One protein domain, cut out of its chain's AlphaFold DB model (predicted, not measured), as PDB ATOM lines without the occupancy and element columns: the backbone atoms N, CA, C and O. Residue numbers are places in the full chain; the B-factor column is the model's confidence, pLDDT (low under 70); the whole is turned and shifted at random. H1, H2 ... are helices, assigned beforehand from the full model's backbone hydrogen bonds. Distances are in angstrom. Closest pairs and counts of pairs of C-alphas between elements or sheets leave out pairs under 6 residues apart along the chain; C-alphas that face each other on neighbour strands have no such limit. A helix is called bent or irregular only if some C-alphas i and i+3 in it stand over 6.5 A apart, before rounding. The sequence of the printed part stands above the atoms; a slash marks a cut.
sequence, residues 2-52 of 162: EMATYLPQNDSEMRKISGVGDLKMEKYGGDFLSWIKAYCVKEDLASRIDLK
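This is residues 2 to 52 of the 162 residues of the protein "Helix-turn-helix domain-containing protein" of Blastocatellia bacterium (UniProt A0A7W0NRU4). One long helix, H3, kinked near residue 29, makes the base and the longest axis, and the rest of the printed part lies over one side of it. The two short helices H1 and H2 sit there with their centres on either side of H3's line, and after H3 residues 43 to 52 fold back over that same side. The printed part has 51 residues with three named helices, in the order H1, H2, H3, and no named strand; the class is all helix. It is compact, with a radius of gyration of the C-alphas of 10.2 A, and spans 30 by 22 by 14 A.

Find C-alpha 22 at (314.108, 268.145, 139.977); from there H3, residues 22 to 42, runs 28.5 A to C-alpha 42 at (321.820, 265.485, 167.248). H3 is irregular: C-alphas 27 and 30 are 8.0 A apart. Go back to C-alpha 2 at (328.556, 270.679, 149.392) for H1, residues 2 to 6, 5.9 A long. H2, residues 11 to 15, is 6.2 A long.

Start at H3, which touches H2 with residues 25 to 33 alone; their closest C-alphas, those of Arg 15 and Met 25, are 7.4 A apart. H1 and H3 are apart, but only just: their closest C-alphas are 8.1 A apart. H1 and H2 are close but not clearly touching, and the closest C-alphas, those of Met 3 and Met 14, are 7.8 A apart. In H1 and H2 every O i to N i+4 pair is within hydrogen-bond range; in H3 it is 15 of 17.

Look at Leu 23 and Asp 44 for the two C-alphas farthest apart, 30.4 A. The link from H1 to H2 is tight and that from H2 to H3 is short. The printed part, residues 2 to 52, has no cut. The mean pLDDT of the printed part is 92.9, and no printed residue of this model is under 70.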
ATOM      1  N   GLU A   2     329.470 269.565 149.049       91.94
ATOM      2  CA  GLU A   2     328.556 270.679 149.392       91.94
ATOM      3  C   GLU A   2     327.438 270.354 150.399       91.94
ATOM      4  O   GLU A   2     327.193 271.137 151.307       91.94
ATOM      5  N   MET A   3     326.760 269.213 150.269       92.38
ATOM      6  CA  MET A   3     325.631 268.866 151.142       92.38
ATOM      7  C   MET A   3     326.037 268.719 152.621       92.38
ATOM      8  O   MET A   3     325.321 269.192 153.495       92.38
ATOM      9  N   ALA A   4     327.211 268.140 152.892       92.81
ATOM     10  CA  ALA A   4     327.765 268.032 154.244       92.81
ATOM     11  C   ALA A   4     328.348 269.364 154.752       92.81
ATOM     12  O   ALA A   4     328.434 269.584 155.953       92.81
ATOM     13  N   THR A   5     328.744 270.262 153.847       94.31
ATOM     14  CA  THR A   5     329.257 271.597 154.192       94.31
ATOM     15  C   THR A   5     328.135 272.565 154.566       94.31
ATOM     16  O   THR A   5     328.273 273.322 155.523       94.31
ATOM     17  N   TYR A   6     327.044 272.558 153.795       96.00
ATOM     18  CA  TYR A   6     325.983 273.563 153.888       96.00
ATOM     19  C   TYR A   6     324.737 273.092 154.639       96.00
ATOM     20  O   TYR A   6     323.910 273.930 154.984       96.00
ATOM     21  N   LEU A   7     324.614 271.787 154.903       96.31
ATOM     22  CA  LEU A   7     323.583 271.198 155.763       96.31
ATOM     23  C   LEU A   7     322.154 271.672 155.419       96.31
ATOM     24  O   LEU A   7     321.485 272.247 156.276       96.31
ATOM     25  N   PRO A   8     321.670 271.471 154.176       96.00
ATOM     26  CA  PRO A   8     320.342 271.932 153.784       96.00
ATOM     27  C   PRO A   8     319.256 271.240 154.615       96.00
ATOM     28  O   PRO A   8     319.227 270.013 154.704       96.00
ATOM     29  N   GLN A   9     318.329 272.017 155.175       95.19
ATOM     30  CA  GLN A   9     317.288 271.501 156.074       95.19
ATOM     31  C   GLN A   9     315.875 271.558 155.477       95.19
ATOM     32  O   GLN A   9     314.897 271.215 156.139       95.19
ATOM     33  N   ASN A  10     315.722 271.954 154.218       94.88
ATOM     34  CA  ASN A  10     314.448 271.889 153.502       94.88
ATOM     35  C   ASN A  10     314.666 271.774 151.988       94.88
ATOM     36  O   ASN A  10     315.779 271.935 151.487       94.88
ATOM     37  N   ASP A  11     313.587 271.512 151.257       92.50
ATOM     38  CA  ASP A  11     313.595 271.323 149.805       92.50
ATOM     39  C   ASP A  11     314.182 272.523 149.056       92.50
ATOM     40  O   ASP A  11     314.960 272.355 148.117       92.50
ATOM     41  N   SER A  12     313.843 273.742 149.485       91.12
ATOM     42  CA  SER A  12     314.347 274.975 148.871       91.12
ATOM     43  C   SER A  12     315.867 275.080 149.006       91.12
ATOM     44  O   SER A  12     316.573 275.384 148.045       91.12
ATOM     45  N   GLU A  13     316.396 274.753 150.183       93.75
ATOM     46  CA  GLU A  13     317.833 274.730 150.449       93.75
ATOM     47  C   GLU A  13     318.542 273.607 149.704       93.75
ATOM     48  O   GLU A  13     319.609 273.821 149.130       93.75
ATOM     49  N   MET A  14     317.938 272.421 149.641       92.88
ATOM     50  CA  MET A  14     318.553 271.296 148.951       92.88
ATOM     51  C   MET A  14     318.647 271.540 147.440       92.88
ATOM     52  O   MET A  14     319.644 271.183 146.814       92.88
ATOM     53  N   ARG A  15     317.688 272.270 146.859       90.50
ATOM     54  CA  ARG A  15     317.746 272.727 145.458       90.50
ATOM     55  C   ARG A  15     318.887 273.709 145.182       90.50
ATOM     56  O   ARG A  15     319.319 273.823 144.030       90.50
ATOM     57  N   LYS A  16     319.425 274.390 146.201       90.44
ATOM     58  CA  LYS A  16     320.610 275.261 146.063       90.44
ATOM     59  C   LYS A  16     321.918 274.464 145.967       90.44
ATOM     60  O   LYS A  16     322.925 275.029 145.526       90.44
ATOM     61  N   ILE A  17     321.912 273.174 146.313       91.44
ATOM     62  CA  ILE A  17     323.067 272.280 146.163       91.44
ATOM     63  C   ILE A  17     323.328 271.987 144.679       91.44
ATOM     64  O   ILE A  17     322.416 271.739 143.880       91.44
ATOM     65  N   SER A  18     324.598 272.053 144.286       88.69
ATOM     66  CA  SER A  18     325.047 271.811 142.917       88.69
ATOM     67  C   SER A  18     324.770 270.358 142.513       88.69
ATOM     68  O   SER A  18     325.077 269.421 143.247       88.69
ATOM     69  N   GLY A  19     324.175 270.155 141.334       84.69
ATOM     70  CA  GLY A  19     323.855 268.820 140.822       84.69
ATOM     71  C   GLY A  19     322.606 268.161 141.421       84.69
ATOM     72  O   GLY A  19     322.317 267.023 141.041       84.69
ATOM     73  N   VAL A  20     321.868 268.855 142.299       89.31
ATOM     74  CA  VAL A  20     320.509 268.496 142.741       89.31
ATOM     75  C   VAL A  20     319.503 269.274 141.886       89.31
ATOM     76  O   VAL A  20     319.278 270.469 142.093       89.31
ATOM     77  N   GLY A  21     318.959 268.604 140.870       84.31
ATOM     78  CA  GLY A  21     317.842 269.084 140.047       84.31
ATOM     79  C   GLY A  21     316.551 268.328 140.369       84.31
ATOM     80  O   GLY A  21     316.567 267.427 141.209       84.31
ATOM     81  N   ASP A  22     315.458 268.654 139.676       84.44
ATOM     82  CA  ASP A  22     314.108 268.145 139.977       84.44
ATOM     83  C   ASP A  22     314.043 266.620 140.095       84.44
ATOM     84  O   ASP A  22     313.603 266.104 141.116       84.44
ATOM     85  N   LEU A  23     314.595 265.899 139.116       86.44
ATOM     86  CA  LEU A  23     314.557 264.435 139.088       86.44
ATOM     87  C   LEU A  23     315.256 263.789 140.296       86.44
ATOM     88  O   LEU A  23     314.810 262.775 140.823       86.44
ATOM     89  N   LYS A  24     316.382 264.358 140.743       88.88
ATOM     90  CA  LYS A  24     317.110 263.838 141.912       88.88
ATOM     91  C   LYS A  24     316.440 264.247 143.217       88.88
ATOM     92  O   LYS A  24     316.466 263.467 144.161       88.88
ATOM     93  N   MET A  25     315.867 265.447 143.258       91.88
ATOM     94  CA  MET A  25     315.083 265.922 144.394       91.88
ATOM     95  C   MET A  25     313.872 265.012 144.623       91.88
ATOM     96  O   MET A  25     313.642 264.583 145.744       91.88
ATOM     97  N   GLU A  26     313.150 264.658 143.562       91.00
ATOM     98  CA  GLU A  26     312.014 263.735 143.628       91.00
ATOM     99  C   GLU A  26     312.448 262.331 144.063       91.00
ATOM    100  O   GLU A  26     311.853 261.742 144.959       91.00
ATOM    101  N   LYS A  27     313.527 261.809 143.469       92.31
ATOM    102  CA  LYS A  27     313.949 260.423 143.692       92.31
ATOM    103  C   LYS A  27     314.657 260.178 145.026       92.31
ATOM    104  O   LYS A  27     314.562 259.080 145.560       92.31
ATOM    105  N   TYR A  28     315.414 261.152 145.525       93.50
ATOM    106  CA  TYR A  28     316.318 260.964 146.670       93.50
ATOM    107  C   TYR A  28     316.148 262.023 147.758       93.50
ATOM    108  O   TYR A  28     316.775 261.944 148.812       93.50
ATOM    109  N   GLY A  29     315.357 263.063 147.505       92.44
ATOM    110  CA  GLY A  29     315.419 264.265 148.313       92.44
ATOM    111  C   GLY A  29     314.915 264.096 149.740       92.44
ATOM    112  O   GLY A  29     315.563 264.567 150.675       92.44
ATOM    113  N   GLY A  30     313.795 263.391 149.904       93.00
ATOM    114  CA  GLY A  30     313.206 263.118 151.215       93.00
ATOM    115  C   GLY A  30     314.161 262.350 152.128       93.00
ATOM    116  O   GLY A  30     314.405 262.779 153.257       93.00
ATOM    117  N   ASP A  31     314.771 261.280 151.612       95.12
ATOM    118  CA  ASP A  31     315.711 260.451 152.370       95.12
ATOM    119  C   ASP A  31     316.898 261.284 152.854       95.12
ATOM    120  O   ASP A  31     317.141 261.369 154.058       95.12
ATOM    121  N   PHE A  32     317.594 261.985 151.956       94.88
ATOM    122  CA  PHE A  32     318.746 262.808 152.339       94.88
ATOM    123  C   PHE A  32     318.376 263.906 153.340       94.88
ATOM    124  O   PHE A  32     319.103 264.109 154.311       94.88
ATOM    125  N   LEU A  33     317.241 264.588 153.153       95.75
ATOM    126  CA  LEU A  33     316.779 265.605 154.099       95.75
ATOM    127  C   LEU A  33     316.505 265.021 155.483       95.75
ATOM    128  O   LEU A  33     316.825 265.671 156.476       95.75
ATOM    129  N   SER A  34     315.942 263.815 155.562       95.94
ATOM    130  CA  SER A  34     315.696 263.156 156.846       95.94
ATOM    131  C   SER A  34     317.003 262.889 157.603       95.94
ATOM    132  O   SER A  34     317.124 263.272 158.768       95.94
ATOM    133  N   TRP A  35     318.019 262.347 156.921       95.81
ATOM    134  CA  TRP A  35     319.336 262.068 157.498       95.81
ATOM    135  C   TRP A  35     320.062 263.342 157.933       95.81
ATOM    136  O   TRP A  35     320.601 263.398 159.038       95.81
ATOM    137  N   ILE A  36     320.048 264.384 157.095       95.81
ATOM    138  CA  ILE A  36     320.700 265.664 157.400       95.81
ATOM    139  C   ILE A  36     320.032 266.330 158.603       95.81
ATOM    140  O   ILE A  36     320.736 266.772 159.507       95.81
ATOM    141  N   LYS A  37     318.695 266.360 158.659       95.75
ATOM    142  CA  LYS A  37     317.953 266.914 159.802       95.75
ATOM    143  C   LYS A  37     318.251 266.159 161.090       95.75
ATOM    144  O   LYS A  37     318.548 266.794 162.095       95.75
ATOM    145  N   ALA A  38     318.204 264.826 161.058       96.19
ATOM    146  CA  ALA A  38     318.496 264.004 162.229       96.19
ATOM    147  C   ALA A  38     319.916 264.262 162.758       96.19
ATOM    148  O   ALA A  38     320.110 264.413 163.962       96.19
ATOM    149  N   TYR A  39     320.893 264.381 161.855       96.00
ATOM    150  CA  TYR A  39     322.264 264.731 162.213       96.00
ATOM    151  C   TYR A  39     322.374 266.149 162.796       96.00
ATOM    152  O   TYR A  39     322.990 266.332 163.839       96.00
ATOM    153  N   CYS A  40     321.730 267.138 162.172       95.75
ATOM    154  CA  CYS A  40     321.754 268.521 162.647       95.75
ATOM    155  C   CYS A  40     321.121 268.674 164.035       95.75
ATOM    156  O   CYS A  40     321.667 269.382 164.868       95.75
ATOM    157  N   VAL A  41     320.012 267.980 164.308       95.94
ATOM    158  CA  VAL A  41     319.376 267.973 165.637       95.94
ATOM    159  C   VAL A  41     320.287 267.328 166.679       95.94
ATOM    160  O   VAL A  41     320.400 267.831 167.791       95.94
ATOM    161  N   LYS A  42     320.940 266.214 166.329       96.44
ATOM    162  CA  LYS A  42     321.820 265.485 167.248       96.44
ATOM    163  C   LYS A  42     323.050 266.302 167.656       96.44
ATOM    164  O   LYS A  42     323.455 266.242 168.810       96.44
ATOM    165  N   GLU A  43     323.646 267.013 166.707       96.56
ATOM    166  CA  GLU A  43     324.907 267.741 166.893       96.56
ATOM    167  C   GLU A  43     324.699 269.251 167.134       96.56
ATOM    168  O   GLU A  43     325.670 270.002 167.152       96.56
ATOM    169  N   ASP A  44     323.446 269.694 167.295       94.69
ATOM    170  CA  ASP A  44     323.049 271.099 167.479       94.69
ATOM    171  C   ASP A  44     323.586 272.042 166.377       94.69
ATOM    172  O   ASP A  44     324.201 273.082 166.621       94.69
ATOM    173  N   LEU A  45     323.384 271.648 165.114       94.50
ATOM    174  CA  LEU A  45     323.869 272.368 163.934       94.50
ATOM    175  C   LEU A  45     322.736 273.085 163.190       94.50
ATOM    176  O   LEU A  45     321.686 272.517 162.883       94.50
ATOM    177  N   ALA A  46     322.999 274.329 162.794       94.06
ATOM    178  CA  ALA A  46     322.132 275.091 161.901       94.06
ATOM    179  C   ALA A  46     322.485 274.864 160.420       94.06
ATOM    180  O   ALA A  46     323.606 274.477 160.072       94.06
ATOM    181  N   SER A  47     321.528 275.156 159.534       95.25
ATOM    182  CA  SER A  47     321.795 275.261 158.095       95.25
ATOM    183  C   SER A  47     322.838 276.347 157.839       95.25
ATOM    184  O   SER A  47     322.810 277.404 158.463       95.25
ATOM    185  N   ARG A  48     323.757 276.083 156.909       95.62
ATOM    186  CA  ARG A  48     324.815 277.017 156.479       95.62
ATOM    187  C   ARG A  48     324.658 277.391 155.009       95.62
ATOM    188  O   ARG A  48     325.619 277.754 154.332       95.62
ATOM    189  N   ILE A  49     323.455 277.204 154.471       93.38
ATOM    190  CA  ILE A  49     323.153 277.360 153.049       93.38
ATOM    191  C   ILE A  49     323.289 278.804 152.554       93.38
ATOM    192  O   ILE A  49     323.486 279.035 151.364       93.38
ATOM    193  N   ASP A  50     323.182 279.767 153.460       91.00
ATOM    194  CA  ASP A  50     323.400 281.197 153.262       91.00
ATOM    195  C   ASP A  50     324.863 281.524 152.936       91.00
ATOM    196  O   ASP A  50     325.127 282.435 152.154       91.00
ATOM    197  N   LEU A  51     325.809 280.724 153.437       91.00
ATOM    198  CA  LEU A  51     327.235 280.854 153.115       91.00
ATOM    199  C   LEU A  51     327.577 280.355 151.703       91.00
ATOM    200  O   LEU A  51     328.700 280.541 151.227       91.00
ATOM    201  N   LYS A  52     326.639 279.684 151.025       86.88
ATOM    202  CA  LYS A  52     326.855 279.164 149.677       86.88
ATOM    203  C   LYS A  52     326.697 280.285 148.658       86.88
ATOM    204  O   LYS A  52     325.621 280.863 148.514       86.88
TER     205      LYS A  52